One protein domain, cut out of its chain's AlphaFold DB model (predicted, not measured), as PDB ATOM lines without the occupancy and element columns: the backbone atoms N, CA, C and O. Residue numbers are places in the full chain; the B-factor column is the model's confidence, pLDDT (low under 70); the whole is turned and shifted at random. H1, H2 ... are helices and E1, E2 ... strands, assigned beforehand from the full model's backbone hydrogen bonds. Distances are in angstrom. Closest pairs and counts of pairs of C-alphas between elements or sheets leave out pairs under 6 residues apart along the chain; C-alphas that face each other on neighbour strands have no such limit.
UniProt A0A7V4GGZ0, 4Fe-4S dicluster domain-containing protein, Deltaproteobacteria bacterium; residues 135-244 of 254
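This is residues 135 to 244 of the 254 residues of the protein "4Fe-4S dicluster domain-containing protein" of Deltaproteobacteria bacterium (UniProt A0A7V4GGZ0). This domain has little regular structure: H1, H2 and H3 cluster together, the hairpin E1 and E2 ends in a loop, residues 152 to 157, that sticks out, and long loops with H4 and H5 make the opposite end. The printed part has 110 residues, 41 in named elements, mostly helix, ordered H1 E1 E2 H2 H3 H4 H5 H6. It is compact, radius of gyration of the C-alphas 13.9 A, spanning 42 by 30 by 22 A.

H1, residues 135 to 142, 10.3 A long, begins at C-alpha 135 (242.537, 222.760, 166.468). E1 is 149 to 151, E2 158 to 160, H2 175 to 178, H3 185 to 192, H4 206 to 209, H5 228 to 234 and H6 241 to 244, ending at C-alpha 244 (226.411, 217.900, 165.117).

H2 touches H1, closest C-alphas Cys 135 and Cys 176, 4.1 A, and H3, Ala 177 and Leu 188, 6.8 A. Antiparallel E1 and E2 have N 151 and O 158 at 2.8 A, within hydrogen-bond range. H6 is close but not clearly touching H2, closest C-alphas Ala 175 and Ala 242, 6.4 A. H4 and H5 are apart. Every O i to N i+4 pair is within range in H1 and H5, 2 of 4 in H3.

The printed part has no cut. Links E2 to H2, H3 to H4 and H4 to H5 are long. Residue 236 is under pLDDT 70.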
ATOM      1  N   CYS A 135     243.001 221.740 167.408       97.25
ATOM      2  CA  CYS A 135     242.537 222.760 166.468       97.25
ATOM      3  C   CYS A 135     242.774 222.378 164.994       97.25
ATOM      4  O   CYS A 135     241.887 222.572 164.166       97.25
ATOM      5  N   VAL A 136     243.933 221.792 164.679       97.69
ATOM      6  CA  VAL A 136     244.257 221.272 163.337       97.69
ATOM      7  C   VAL A 136     243.327 220.112 162.981       97.69
ATOM      8  O   VAL A 136     242.678 220.128 161.936       97.69
ATOM      9  N   ARG A 137     243.198 219.131 163.884       97.50
ATOM     10  CA  ARG A 137     242.368 217.942 163.659       97.50
ATOM     11  C   ARG A 137     240.889 218.267 163.526       97.50
ATOM     12  O   ARG A 137     240.277 217.807 162.576       97.50
ATOM     13  N   VAL A 138     240.312 219.113 164.381       97.19
ATOM     14  CA  VAL A 138     238.895 219.497 164.229       97.19
ATOM     15  C   VAL A 138     238.651 220.259 162.922       97.19
ATOM     16  O   VAL A 138     237.641 220.038 162.259       97.19
ATOM     17  N   CYS A 139     239.595 221.107 162.499       96.75
ATOM     18  CA  CYS A 139     239.499 221.841 161.238       96.75
ATOM     19  C   CYS A 139     239.521 220.904 160.016       96.75
ATOM     20  O   CYS A 139     238.810 221.146 159.039       96.75
ATOM     21  N   ARG A 140     240.306 219.823 160.085       96.19
ATOM     22  CA  ARG A 140     240.450 218.821 159.022       96.19
ATOM     23  C   ARG A 140     239.350 217.757 159.042       96.19
ATOM     24  O   ARG A 140     238.699 217.538 158.030       96.19
ATOM     25  N   GLU A 141     239.148 217.098 160.177       95.75
ATOM     26  CA  GLU A 141     238.312 215.897 160.314       95.75
ATOM     27  C   GLU A 141     236.817 216.239 160.416       95.75
ATOM     28  O   GLU A 141     235.985 215.538 159.845       95.75
ATOM     29  N   VAL A 142     236.475 217.336 161.103       94.25
ATOM     30  CA  VAL A 142     235.078 217.692 161.417       94.25
ATOM     31  C   VAL A 142     234.572 218.809 160.517       94.25
ATOM     32  O   VAL A 142     233.535 218.675 159.873       94.25
ATOM     33  N   VAL A 143     235.311 219.917 160.449       94.25
ATOM     34  CA  VAL A 143     234.899 221.091 159.662       94.25
ATOM     35  C   VAL A 143     235.215 220.909 158.175       94.25
ATOM     36  O   VAL A 143     234.500 221.452 157.339       94.25
ATOM     37  N   ARG A 144     236.261 220.137 157.845       93.56
ATOM     38  CA  ARG A 144     236.784 219.915 156.482       93.56
ATOM     39  C   ARG A 144     237.240 221.188 155.756       93.56
ATOM     40  O   ARG A 144     237.338 221.207 154.535       93.56
ATOM     41  N   ALA A 145     237.560 222.241 156.509       93.56
ATOM     42  CA  ALA A 145     238.088 223.491 155.963       93.56
ATOM     43  C   ALA A 145     239.602 223.429 155.704       93.56
ATOM     44  O   ALA A 145     240.117 224.179 154.876       93.56
ATOM     45  N   CYS A 146     240.327 222.574 156.441       94.56
ATOM     46  CA  CYS A 146     241.788 222.421 156.342       94.56
ATOM     47  C   CYS A 146     242.559 223.757 156.419       94.56
ATOM     48  O   CYS A 146     243.618 223.914 155.824       94.56
ATOM     49  N   ALA A 147     242.019 224.726 157.161       95.94
ATOM     50  CA  ALA A 147     242.532 226.091 157.243       95.94
ATOM     51  C   ALA A 147     243.686 226.286 158.244       95.94
ATOM     52  O   ALA A 147     244.291 227.354 158.286       95.94
ATOM     53  N   LEU A 148     243.948 225.288 159.090       96.56
ATOM     54  CA  LEU A 148     244.957 225.327 160.147       96.56
ATOM     55  C   LEU A 148     245.857 224.103 160.039       96.56
ATOM     56  O   LEU A 148     245.346 222.987 159.933       96.56
ATOM     57  N   ASP A 149     247.166 224.308 160.157       95.75
ATOM     58  CA  ASP A 149     248.156 223.241 160.293       95.75
ATOM     59  C   ASP A 149     249.345 223.698 161.159       95.75
ATOM     60  O   ASP A 149     249.425 224.849 161.604       95.75
ATOM     61  N   PHE A 150     250.267 222.781 161.436       95.44
ATOM     62  CA  PHE A 150     251.555 223.109 162.019       95.44
ATOM     63  C   PHE A 150     252.568 223.468 160.941       95.44
ATOM     64  O   PHE A 150     252.852 222.681 160.040       95.44
ATOM     65  N   GLN A 151     253.187 224.626 161.104       93.31
ATOM     66  CA  GLN A 151     254.338 225.044 160.325       93.31
ATOM     67  C   GLN A 151     255.630 224.707 161.055       93.31
ATOM     68  O   GLN A 151     255.660 224.610 162.285       93.31
ATOM     69  N   HIS A 152     256.710 224.589 160.282       93.38
ATOM     70  CA  HIS A 152     258.059 224.314 160.776       93.38
ATOM     71  C   HIS A 152     258.147 223.023 161.624       93.38
ATOM     72  O   HIS A 152     257.240 222.188 161.651       93.38
ATOM     73  N   ARG A 153     259.295 222.798 162.274       91.62
ATOM     74  CA  ARG A 153     259.576 221.618 163.111       91.62
ATOM     75  C   ARG A 153     260.409 222.013 164.330       91.62
ATOM     76  O   ARG A 153     260.990 223.096 164.358       91.62
ATOM     77  N   GLY A 154     260.459 221.119 165.318       89.94
ATOM     78  CA  GLY A 154     261.205 221.329 166.560       89.94
ATOM     79  C   GLY A 154     260.732 222.577 167.306       89.94
ATOM     80  O   GLY A 154     259.534 222.854 167.374       89.94
ATOM     81  N   GLU A 155     261.683 223.353 167.808       86.19
ATOM     82  CA  GLU A 155     261.448 224.573 168.590       86.19
ATOM     83  C   GLU A 155     260.745 225.685 167.803       86.19
ATOM     84  O   GLU A 155     260.002 226.477 168.382       86.19
ATOM     85  N   ARG A 156     260.883 225.708 166.472       89.94
ATOM     86  CA  ARG A 156     260.194 226.681 165.605       89.94
ATOM     87  C   ARG A 156     258.769 226.271 165.241       89.94
ATOM     88  O   ARG A 156     258.081 227.020 164.557       89.94
ATOM     89  N   LYS A 157     258.318 225.078 165.649       93.25
ATOM     90  CA  LYS A 157     256.986 224.577 165.297       93.25
ATOM     91  C   LYS A 157     255.905 225.535 165.801       93.25
ATOM     92  O   LYS A 157     255.847 225.787 167.000       93.25
ATOM     93  N   ALA A 158     255.026 225.997 164.922       92.81
ATOM     94  CA  ALA A 158     253.969 226.950 165.257       92.81
ATOM     95  C   ALA A 158     252.644 226.560 164.594       92.81
ATOM     96  O   ALA A 158     252.632 225.830 163.605       92.81
ATOM     97  N   LEU A 159     251.524 227.011 165.159       94.88
ATOM     98  CA  LEU A 159     250.206 226.875 164.535       94.88
ATOM     99  C   LEU A 159     249.975 228.057 163.588       94.88
ATOM    100  O   LEU A 159     250.208 229.194 163.986       94.88
ATOM    101  N   GLY A 160     249.455 227.805 162.389       93.38
ATOM    102  CA  GLY A 160     249.069 228.868 161.462       93.38
ATOM    103  C   GLY A 160     248.309 228.344 160.246       93.38
ATOM    104  O   GLY A 160     248.144 227.133 160.080       93.38
ATOM    105  N   GLY A 161     247.833 229.257 159.397       92.00
ATOM    106  CA  GLY A 161     247.385 228.916 158.044       92.00
ATOM    107  C   GLY A 161     248.565 228.864 157.064       92.00
ATOM    108  O   GLY A 161     249.716 228.914 157.494       92.00
ATOM    109  N   PRO A 162     248.339 228.726 155.752       88.00
ATOM    110  CA  PRO A 162     249.411 228.747 154.757       88.00
ATOM    111  C   PRO A 162     250.273 230.013 154.871       88.00
ATOM    112  O   PRO A 162     249.744 231.112 154.990       88.00
ATOM    113  N   TYR A 163     251.600 229.856 154.850       87.19
ATOM    114  CA  TYR A 163     252.575 230.960 154.921       87.19
ATOM    115  C   TYR A 163     252.474 231.877 156.157       87.19
ATOM    116  O   TYR A 163     253.042 232.960 156.157       87.19
ATOM    117  N   GLY A 164     251.784 231.450 157.219       84.50
ATOM    118  CA  GLY A 164     251.566 232.275 158.418       84.50
ATOM    119  C   GLY A 164     250.288 233.105 158.363       84.50
ATOM    120  O   GLY A 164     249.906 233.685 159.374       84.50
ATOM    121  N   GLU A 165     249.583 233.083 157.234       87.56
ATOM    122  CA  GLU A 165     248.410 233.910 156.983       87.56
ATOM    123  C   GLU A 165     247.095 233.142 157.200       87.56
ATOM    124  O   GLU A 165     247.044 231.914 157.037       87.56
ATOM    125  N   PRO A 166     245.988 233.825 157.552       89.12
ATOM    126  CA  PRO A 166     244.674 233.200 157.634       89.12
ATOM    127  C   PRO A 166     244.246 232.587 156.293       89.12
ATOM    128  O   PRO A 166     244.059 233.286 155.298       89.12
ATOM    129  N   ALA A 167     244.018 231.271 156.269       92.81
ATOM    130  CA  ALA A 167     243.619 230.579 155.045       92.81
ATOM    131  C   ALA A 167     242.256 231.081 154.522       92.81
ATOM    132  O   ALA A 167     241.312 231.187 155.316       92.81
ATOM    133  N   PRO A 168     242.084 231.285 153.200       91.12
ATOM    134  CA  PRO A 168     240.793 231.639 152.608       91.12
ATOM    135  C   PRO A 168     239.664 230.651 152.915       91.12
ATOM    136  O   PRO A 168     238.510 231.050 153.049       91.12
ATOM    137  N   SER A 169     240.008 229.372 153.097       93.06
ATOM    138  CA  SER A 169     239.074 228.309 153.474       93.06
ATOM    139  C   SER A 169     238.586 228.394 154.927       93.06
ATOM    140  O   SER A 169     237.673 227.662 155.313       93.06
ATOM    141  N   CYS A 170     239.165 229.263 155.764       94.06
ATOM    142  CA  CYS A 170     238.699 229.450 157.133       94.06
ATOM    143  C   CYS A 170     237.355 230.188 157.147       94.06
ATOM    144  O   CYS A 170     237.286 231.385 156.868       94.06
ATOM    145  N   ILE A 171     236.303 229.487 157.566       91.81
ATOM    146  CA  ILE A 171     234.936 230.018 157.685       91.81
ATOM    147  C   ILE A 171     234.616 230.619 159.068       91.81
ATOM    148  O   ILE A 171     233.451 230.730 159.439       91.81
ATOM    149  N   SER A 172     235.632 230.908 159.892       92.38
ATOM    150  CA  SER A 172     235.466 231.425 161.268       92.38
ATOM    151  C   SER A 172     234.454 230.632 162.122       92.38
ATOM    152  O   SER A 172     233.696 231.174 162.931       92.38
ATOM    153  N   CYS A 173     234.455 229.301 161.969       92.25
ATOM    154  CA  CYS A 173     233.497 228.421 162.642       92.25
ATOM    155  C   CYS A 173     233.642 228.382 164.171       92.25
ATOM    156  O   CYS A 173     232.706 227.976 164.842       92.25
ATOM    157  N   GLY A 174     234.804 228.745 164.728       92.88
ATOM    158  CA  GLY A 174     235.060 228.716 166.175       92.88
ATOM    159  C   GLY A 174     235.353 227.331 166.773       92.88
ATOM    160  O   GLY A 174     235.724 227.243 167.944       92.88
ATOM    161  N   ALA A 175     235.278 226.250 165.986       94.19
ATOM    162  CA  ALA A 175     235.491 224.887 166.480       94.19
ATOM    163  C   ALA A 175     236.898 224.679 167.069       94.19
ATOM    164  O   ALA A 175     237.046 224.007 168.086       94.19
ATOM    165  N   CYS A 176     237.926 225.302 166.477       95.81
ATOM    166  CA  CYS A 176     239.301 225.257 166.979       95.81
ATOM    167  C   CYS A 176     239.446 225.843 168.392       95.81
ATOM    168  O   CYS A 176     240.205 225.303 169.193       95.81
ATOM    169  N   ALA A 177     238.705 226.912 168.697       94.38
ATOM    170  CA  ALA A 177     238.682 227.545 170.010       94.38
ATOM    171  C   ALA A 177     237.966 226.659 171.029       94.38
ATOM    172  O   ALA A 177     238.454 226.475 172.139       94.38
ATOM    173  N   ALA A 178     236.837 226.072 170.627       92.81
ATOM    174  CA  ALA A 178     236.020 225.239 171.498       92.81
ATOM    175  C   ALA A 178     236.730 223.957 171.955       92.81
ATOM    176  O   ALA A 178     236.538 223.533 173.086       92.81
ATOM    177  N   VAL A 179     237.575 223.361 171.106       95.25
ATOM    178  CA  VAL A 179     238.365 222.172 171.474       95.25
ATOM    179  C   VAL A 179     239.704 222.506 172.135       95.25
ATOM    180  O   VAL A 179     240.459 221.594 172.462       95.25
ATOM    181  N   CYS A 180     240.071 223.784 172.275       96.31
ATOM    182  CA  CYS A 180     241.400 224.146 172.753       96.31
ATOM    183  C   CYS A 180     241.511 223.954 174.276       96.31
ATOM    184  O   CYS A 180     240.928 224.737 175.025       96.31
ATOM    185  N   PRO A 181     242.338 223.011 174.766       95.94
ATOM    186  CA  PRO A 181     242.373 222.649 176.186       95.94
ATOM    187  C   PRO A 181     242.961 223.756 177.066       95.94
ATOM    188  O   PRO A 181     242.681 223.825 178.253       95.94
ATOM    189  N   VAL A 182     243.789 224.616 176.472       95.81
ATOM    190  CA  VAL A 182     244.491 225.716 177.143       95.81
ATOM    191  C   VAL A 182     243.915 227.089 176.788       95.81
ATOM    192  O   VAL A 182     244.480 228.097 177.193       95.81
ATOM    193  N   ASN A 183     242.808 227.139 176.026       94.12
ATOM    194  CA  ASN A 183     242.183 228.386 175.566       94.12
ATOM    195  C   ASN A 183     243.208 229.376 174.954       94.12
ATOM    196  O   ASN A 183     243.315 230.519 175.391       94.12
ATOM    197  N   ALA A 184     243.969 228.917 173.952       94.94
ATOM    198  CA  ALA A 184     245.043 229.656 173.279       94.94
ATOM    199  C   ALA A 184     244.498 230.802 172.399       94.94
ATOM    200  O   ALA A 184     244.554 230.749 171.167       94.94
ATOM    201  N   ARG A 185     243.879 231.806 173.026       91.38
ATOM    202  CA  ARG A 185     243.160 232.894 172.354       91.38
ATOM    203  C   ARG A 185     244.063 233.726 171.461       91.38
ATOM    204  O   ARG A 185     243.637 234.052 170.360       91.38
ATOM    205  N   ARG A 186     245.285 234.048 171.898       92.44
ATOM    206  CA  ARG A 186     246.248 234.821 171.104       92.44
ATOM    207  C   ARG A 186     246.627 234.043 169.854       92.44
ATOM    208  O   ARG A 186     246.508 234.569 168.753       92.44
ATOM    209  N   THR A 187     246.983 232.770 170.017       94.00
ATOM    210  CA  THR A 187     247.359 231.910 168.887       94.00
ATOM    211  C   THR A 187     246.198 231.675 167.908       94.00
ATOM    212  O   THR A 187     246.413 231.596 166.702       94.00
ATOM    213  N   LEU A 188     244.955 231.554 168.390       94.62
ATOM    214  CA  LEU A 188     243.796 231.233 167.545       94.62
ATOM    215  C   LEU A 188     243.039 232.458 167.009       94.62
ATOM    216  O   LEU A 188     242.196 232.295 166.121       94.62
ATOM    217  N   ALA A 189     243.320 233.666 167.509       92.75
ATOM    218  CA  ALA A 189     242.620 234.888 167.116       92.75
ATOM    219  C   ALA A 189     242.565 235.106 165.593       92.75
ATOM    220  O   ALA A 189     241.462 235.376 165.111       92.75
ATOM    221  N   PRO A 190     243.651 234.910 164.812       92.31
ATOM    222  CA  PRO A 190     243.605 235.114 163.362       92.31
ATOM    223  C   PRO A 190     242.590 234.211 162.652       92.31
ATOM    224  O   PRO A 190     241.954 234.625 161.690       92.31
ATOM    225  N   ALA A 191     242.381 232.985 163.141       91.75
ATOM    226  CA  ALA A 191     241.400 232.067 162.566       91.75
ATOM    227  C   ALA A 191     239.969 232.392 163.014       91.75
ATOM    228  O   ALA A 191     239.042 232.384 162.204       91.75
ATOM    229  N   ILE A 192     239.778 232.681 164.305       91.00
ATOM    230  CA  ILE A 192     238.451 232.952 164.876       91.00
ATOM    231  C   ILE A 192     237.893 234.259 164.315       91.00
ATOM    232  O   ILE A 192     236.728 234.302 163.932       91.00
ATOM    233  N   ARG A 193     238.737 235.289 164.211       90.56
ATOM    234  CA  ARG A 193     238.341 236.651 163.842       90.56
ATOM    235  C   ARG A 193     238.521 236.980 162.364       90.56
ATOM    236  O   ARG A 193     238.261 238.109 161.980       90.56
ATOM    237  N   ARG A 194     238.935 236.016 161.530       90.62
ATOM    238  CA  ARG A 194     239.195 236.240 160.096       90.62
ATOM    239  C   ARG A 194     238.047 236.960 159.382       90.62
ATOM    240  O   ARG A 194     238.299 237.836 158.571       90.62
ATOM    241  N   LEU A 195     236.813 236.539 159.654       90.25
ATOM    242  CA  LEU A 195     235.611 237.100 159.039       90.25
ATOM    243  C   LEU A 195     234.940 238.179 159.896       90.25
ATOM    244  O   LEU A 195     233.861 238.632 159.532       90.25
ATOM    245  N   HIS A 196     235.530 238.595 161.025       89.31
ATOM    246  CA  HIS A 196     235.017 239.773 161.725       89.31
ATOM    247  C   HIS A 196     235.083 240.956 160.754       89.31
ATOM    248  O   HIS A 196     236.092 241.124 160.074       89.31
ATOM    249  N   HIS A 197     234.009 241.743 160.680       83.00
ATOM    250  CA  HIS A 197     233.836 242.838 159.710       83.00
ATOM    251  C   HIS A 197     233.507 242.409 158.274       83.00
ATOM    252  O   HIS A 197     233.430 243.258 157.390       83.00
ATOM    253  N   ALA A 198     233.251 241.122 158.034       78.69
ATOM    254  CA  ALA A 198     232.519 240.702 156.846       78.69
ATOM    255  C   ALA A 198     231.136 241.388 156.885       78.69
ATOM    256  O   ALA A 198     230.475 241.341 157.926       78.69
ATOM    257  N   GLY A 199     230.732 242.073 155.811       81.69
ATOM    258  CA  GLY A 199     229.543 242.932 155.794       81.69
ATOM    259  C   GLY A 199     228.307 242.232 156.368       81.69
ATOM    260  O   GLY A 199     227.988 241.093 156.007       81.69
ATOM    261  N   ALA A 200     227.626 242.880 157.316       82.12
ATOM    262  CA  ALA A 200     226.431 242.316 157.933       82.12
ATOM    263  C   ALA A 200     225.340 242.117 156.869       82.12
ATOM    264  O   ALA A 200     224.941 243.057 156.192       82.12
ATOM    265  N   GLY A 201     224.862 240.882 156.722       82.44
ATOM    266  CA  GLY A 201     223.884 240.495 155.703       82.44
ATOM    267  C   GLY A 201     224.481 240.122 154.340       82.44
ATOM    268  O   GLY A 201     223.766 239.558 153.520       82.44
ATOM    269  N   GLU A 202     225.777 240.345 154.108       85.56
ATOM    270  CA  GLU A 202     226.431 240.084 152.810       85.56
ATOM    271  C   GLU A 202     227.010 238.667 152.697       85.56
ATOM    272  O   GLU A 202     227.329 238.183 151.611       85.56
ATOM    273  N   HIS A 203     227.143 237.973 153.825       89.06
ATOM    274  CA  HIS A 203     227.757 236.655 153.895       89.06
ATOM    275  C   HIS A 203     226.826 235.646 154.544       89.06
ATOM    276  O   HIS A 203     226.043 235.978 155.433       89.06
ATOM    277  N   LEU A 204     226.967 234.379 154.157       91.88
ATOM    278  CA  LEU A 204     226.269 233.281 154.820       91.88
ATOM    279  C   LEU A 204     226.616 233.238 156.309       91.88
ATOM    280  O   LEU A 204     227.721 233.597 156.712       91.88
ATOM    281  N   CYS A 205     225.687 232.780 157.140       91.50
ATOM    282  CA  CYS A 205     225.965 232.470 158.533       91.50
ATOM    283  C   CYS A 205     226.994 231.337 158.604       91.50
ATOM    284  O   CYS A 205     226.952 230.389 157.816       91.50
ATOM    285  N   ARG A 206     227.885 231.361 159.602       90.94
ATOM    286  CA  ARG A 206     228.830 230.255 159.804       90.94
ATOM    287  C   ARG A 206     228.141 228.907 160.002       90.94
ATOM    288  O   ARG A 206     228.738 227.885 159.701       90.94
ATOM    289  N   TYR A 207     226.903 228.892 160.498       91.31
ATOM    290  CA  TYR A 207     226.126 227.666 160.664       91.31
ATOM    291  C   TYR A 207     225.537 227.139 159.362       91.31
ATOM    292  O   TYR A 207     225.481 225.927 159.174       91.31
ATOM    293  N   THR A 208     225.234 228.027 158.421       91.50
ATOM    294  CA  THR A 208     224.954 227.667 157.029       91.50
ATOM    295  C   THR A 208     226.220 227.141 156.345       91.50
ATOM    296  O   THR A 208     226.188 226.093 155.712       91.50
ATOM    297  N   LEU A 209     227.385 227.771 156.561       90.31
ATOM    298  CA  LEU A 209     228.677 227.267 156.052       90.31
ATOM    299  C   LEU A 209     229.081 225.919 156.675       90.31
ATOM    300  O   LEU A 209     229.677 225.061 156.024       90.31
ATOM    301  N   LEU A 210     228.720 225.701 157.938       89.88
ATOM    302  CA  LEU A 210     228.820 224.408 158.611       89.88
ATOM    303  C   LEU A 210     227.700 223.440 158.200       89.88
ATOM    304  O   LEU A 210     227.640 222.355 158.765       89.88
ATOM    305  N   GLY A 211     226.821 223.791 157.256       88.50
ATOM    306  CA  GLY A 211     225.717 222.951 156.780       88.50
ATOM    307  C   GLY A 211     224.783 222.450 157.882       88.50
ATOM    308  O   GLY A 211     224.244 221.356 157.764       88.50
ATOM    309  N   ILE A 212     224.662 223.205 158.974       88.12
ATOM    310  CA  ILE A 212     223.706 222.954 160.061       88.12
ATOM    311  C   ILE A 212     222.349 223.562 159.703       88.12
ATOM    312  O   ILE A 212     221.316 222.980 160.019       88.12
ATOM    313  N   PHE A 213     222.358 224.701 159.011       89.75
ATOM    314  CA  PHE A 213     221.173 225.305 158.407       89.75
ATOM    315  C   PHE A 213     221.241 225.190 156.884       89.75
ATOM    316  O   PHE A 213     222.333 225.199 156.314       89.75
ATOM    317  N   SER A 214     220.075 225.090 156.242       88.38
ATOM    318  CA  SER A 214     219.917 225.096 154.780       88.38
ATOM    319  C   SER A 214     220.326 226.428 154.157       88.38
ATOM    320  O   SER A 214     220.902 226.471 153.074       88.38
ATOM    321  N   ASP A 215     220.037 227.508 154.864       88.62
ATOM    322  CA  ASP A 215     220.162 228.888 154.435       88.62
ATOM    323  C   ASP A 215     220.338 229.784 155.669       88.62
ATOM    324  O   ASP A 215     220.251 229.336 156.814       88.62
ATOM    325  N   GLY A 216     220.716 231.038 155.449       91.62
ATOM    326  CA  GLY A 216     220.930 232.004 156.521       91.62
ATOM    327  C   GLY A 216     222.123 232.901 156.250       91.62
ATOM    328  O   GLY A 216     223.206 232.440 155.886       91.62
ATOM    329  N   VAL A 217     221.926 234.197 156.460       93.25
ATOM    330  CA  VAL A 217     222.963 235.223 156.345       93.25
ATOM    331  C   VAL A 217     223.405 235.690 157.725       93.25
ATOM    332  O   VAL A 217     222.662 235.632 158.705       93.25
ATOM    333  N   CYS A 218     224.655 236.114 157.828       92.69
ATOM    334  CA  CYS A 218     225.223 236.620 159.061       92.69
ATOM    335  C   CYS A 218     224.854 238.096 159.237       92.69
ATOM    336  O   CYS A 218     225.506 238.963 158.667       92.69
ATOM    337  N   ALA A 219     223.855 238.393 160.065       91.19
ATOM    338  CA  ALA A 219     223.499 239.775 160.410       91.19
ATOM    339  C   ALA A 219     224.461 240.429 161.425       91.19
ATOM    340  O   ALA A 219     224.378 241.623 161.673       91.19
ATOM    341  N   ASN A 220     225.371 239.653 162.022       89.25
ATOM    342  CA  ASN A 220     226.198 240.079 163.159       89.25
ATOM    343  C   ASN A 220     227.688 240.243 162.805       89.25
ATOM    344  O   ASN A 220     228.546 240.126 163.675       89.25
ATOM    345  N   GLY A 221     228.027 240.369 161.516       89.88
ATOM    346  CA  GLY A 221     229.414 240.577 161.067       89.88
ATOM    347  C   GLY A 221     230.421 239.543 161.589       89.88
ATOM    348  O   GLY A 221     231.583 239.866 161.816       89.88
ATOM    349  N   TYR A 222     229.959 238.309 161.836       92.06
ATOM    350  CA  TYR A 222     230.710 237.198 162.435       92.06
ATOM    351  C   TYR A 222     231.189 237.388 163.886       92.06
ATOM    352  O   TYR A 222     231.939 236.541 164.374       92.06
ATOM    353  N   GLU A 223     230.670 238.365 164.636       90.94
ATOM    354  CA  GLU A 223     230.897 238.524 166.086       90.94
ATOM    355  C   GLU A 223     230.135 237.472 166.917       90.94
ATOM    356  O   GLU A 223     229.337 237.769 167.806       90.94
ATOM    357  N   CYS A 224     230.329 236.192 166.605       88.81
ATOM    358  CA  CYS A 224     229.430 235.122 167.026       88.81
ATOM    359  C   CYS A 224     229.363 234.919 168.544       88.81
ATOM    360  O   CYS A 224     228.387 234.366 169.030       88.81
ATOM    361  N   GLU A 225     230.353 235.392 169.300       85.69
ATOM    362  CA  GLU A 225     230.312 235.393 170.767       85.69
ATOM    363  C   GLU A 225     229.152 236.224 171.347       85.69
ATOM    364  O   GLU A 225     228.747 235.982 172.481       85.69
ATOM    365  N   ARG A 226     228.586 237.148 170.559       87.69
ATOM    366  CA  ARG A 226     227.432 237.996 170.902       87.69
ATOM    367  C   ARG A 226     226.144 237.591 170.175       87.69
ATOM    368  O   ARG A 226     225.139 238.280 170.284       87.69
ATOM    369  N   CYS A 227     226.173 236.516 169.390       90.50
ATOM    370  CA  CYS A 227     225.050 236.122 168.545       90.50
ATOM    371  C   CYS A 227     224.052 235.247 169.313       90.50
ATOM    372  O   CYS A 227     224.422 234.206 169.850       90.50
ATOM    373  N   GLU A 228     222.766 235.588 169.279       90.12
ATOM    374  CA  GLU A 228     221.716 234.788 169.931       90.12
ATOM    375  C   GLU A 228     221.630 233.356 169.383       90.12
ATOM    376  O   GLU A 228     221.408 232.404 170.132       90.12
ATOM    377  N   VAL A 229     221.863 233.175 168.077       89.31
ATOM    378  CA  VAL A 229     221.894 231.848 167.441       89.31
ATOM    379  C   VAL A 229     223.048 231.010 167.993       89.31
ATOM    380  O   VAL A 229     222.883 229.810 168.214       89.31
ATOM    381  N   GLU A 230     224.203 231.632 168.258       88.75
ATOM    382  CA  GLU A 230     225.327 230.958 168.913       88.75
ATOM    383  C   GLU A 230     224.946 230.485 170.304       88.75
ATOM    384  O   GLU A 230     225.176 229.325 170.645       88.75
ATOM    385  N   HIS A 231     224.394 231.396 171.106       87.69
ATOM    386  CA  HIS A 231     224.032 231.111 172.486       87.69
ATOM    387  C   HIS A 231     223.007 229.986 172.532       87.69
ATOM    388  O   HIS A 231     223.250 229.000 173.215       87.69
ATOM    389  N   ARG A 232     221.958 230.046 171.703       88.12
ATOM    390  CA  ARG A 232     220.946 228.986 171.594       88.12
ATOM    391  C   ARG A 232     221.536 227.636 171.182       88.12
ATOM    392  O   ARG A 232     221.140 226.612 171.724       88.12
ATOM    393  N   LEU A 233     222.453 227.599 170.214       85.19
ATOM    394  CA  LEU A 233     223.044 226.333 169.763       85.19
ATOM    395  C   LEU A 233     224.029 225.738 170.772       85.19
ATOM    396  O   LEU A 233     224.237 224.524 170.768       85.19
ATOM    397  N   ARG A 234     224.650 226.570 171.608       82.00
ATOM    398  CA  ARG A 234     225.517 226.119 172.700       82.00
ATOM    399  C   ARG A 234     224.756 225.783 173.973       82.00
ATOM    400  O   ARG A 234     225.272 225.006 174.773       82.00
ATOM    401  N   ASP A 235     223.576 226.356 174.165       78.12
ATOM    402  CA  ASP A 235     222.810 226.191 175.391       78.12
ATOM    403  C   ASP A 235     222.458 224.715 175.636       78.12
ATOM    404  O   ASP A 235     222.068 223.977 174.727       78.12
ATOM    405  N   GLY A 236     222.707 224.255 176.861       65.81
ATOM    406  CA  GLY A 236     222.580 222.851 177.263       65.81
ATOM    407  C   GLY A 236     223.559 221.862 176.603       65.81
ATOM    408  O   GLY A 236     223.543 220.679 176.949       65.81
ATOM    409  N   ARG A 237     224.438 222.293 175.682       71.62
ATOM    410  CA  ARG A 237     225.376 221.408 174.967       71.62
ATOM    411  C   ARG A 237     226.795 221.535 175.507       71.62
ATOM    412  O   ARG A 237     227.353 222.620 175.628       71.62
ATOM    413  N   ARG A 238     227.430 220.387 175.760       71.62
ATOM    414  CA  ARG A 238     228.849 220.323 176.164       71.62
ATOM    415  C   ARG A 238     229.826 220.432 174.987       71.62
ATOM    416  O   ARG A 238     231.007 220.670 175.208       71.62
ATOM    417  N   GLU A 239     229.356 220.257 173.751       81.88
ATOM    418  CA  GLU A 239     230.189 220.218 172.543       81.88
ATOM    419  C   GLU A 239     229.833 221.341 171.558       81.88
ATOM    420  O   GLU A 239     228.691 221.789 171.468       81.88
ATOM    421  N   HIS A 240     230.826 221.775 170.774       88.31
ATOM    422  CA  HIS A 240     230.636 222.775 169.726       88.31
ATOM    423  C   HIS A 240     229.658 222.280 168.644       88.31
ATOM    424  O   HIS A 240     229.801 221.136 168.201       88.31
ATOM    425  N   PRO A 241     228.764 223.127 168.095       88.06
ATOM    426  CA  PRO A 241     227.778 222.675 167.109       88.06
ATOM    427  C   PRO A 241     228.377 222.078 165.825       88.06
ATOM    428  O   PRO A 241     227.732 221.285 165.150       88.06
ATOM    429  N   ALA A 242     229.642 222.368 165.514       88.88
ATOM    430  CA  ALA A 242     230.367 221.710 164.418       88.88
ATOM    431  C   ALA A 242     230.376 220.167 164.520       88.88
ATOM    432  O   ALA A 242     230.450 219.494 163.496       88.88
ATOM    433  N   PHE A 243     230.264 219.600 165.727       88.31
ATOM    434  CA  PHE A 243     230.187 218.152 165.939       88.31
ATOM    435  C   PHE A 243     228.790 217.556 165.696       88.31
ATOM    436  O   PHE A 243     228.645 216.338 165.707       88.31
ATOM    437  N   LEU A 244     227.768 218.373 165.425       79.56
ATOM    438  CA  LEU A 244     226.411 217.900 165.117       79.56
ATOM    439  C   LEU A 244     226.283 217.298 163.716       79.56
ATOM    440  O   LEU A 244     225.281 216.664 163.415       79.56
TER     441      LEU A 244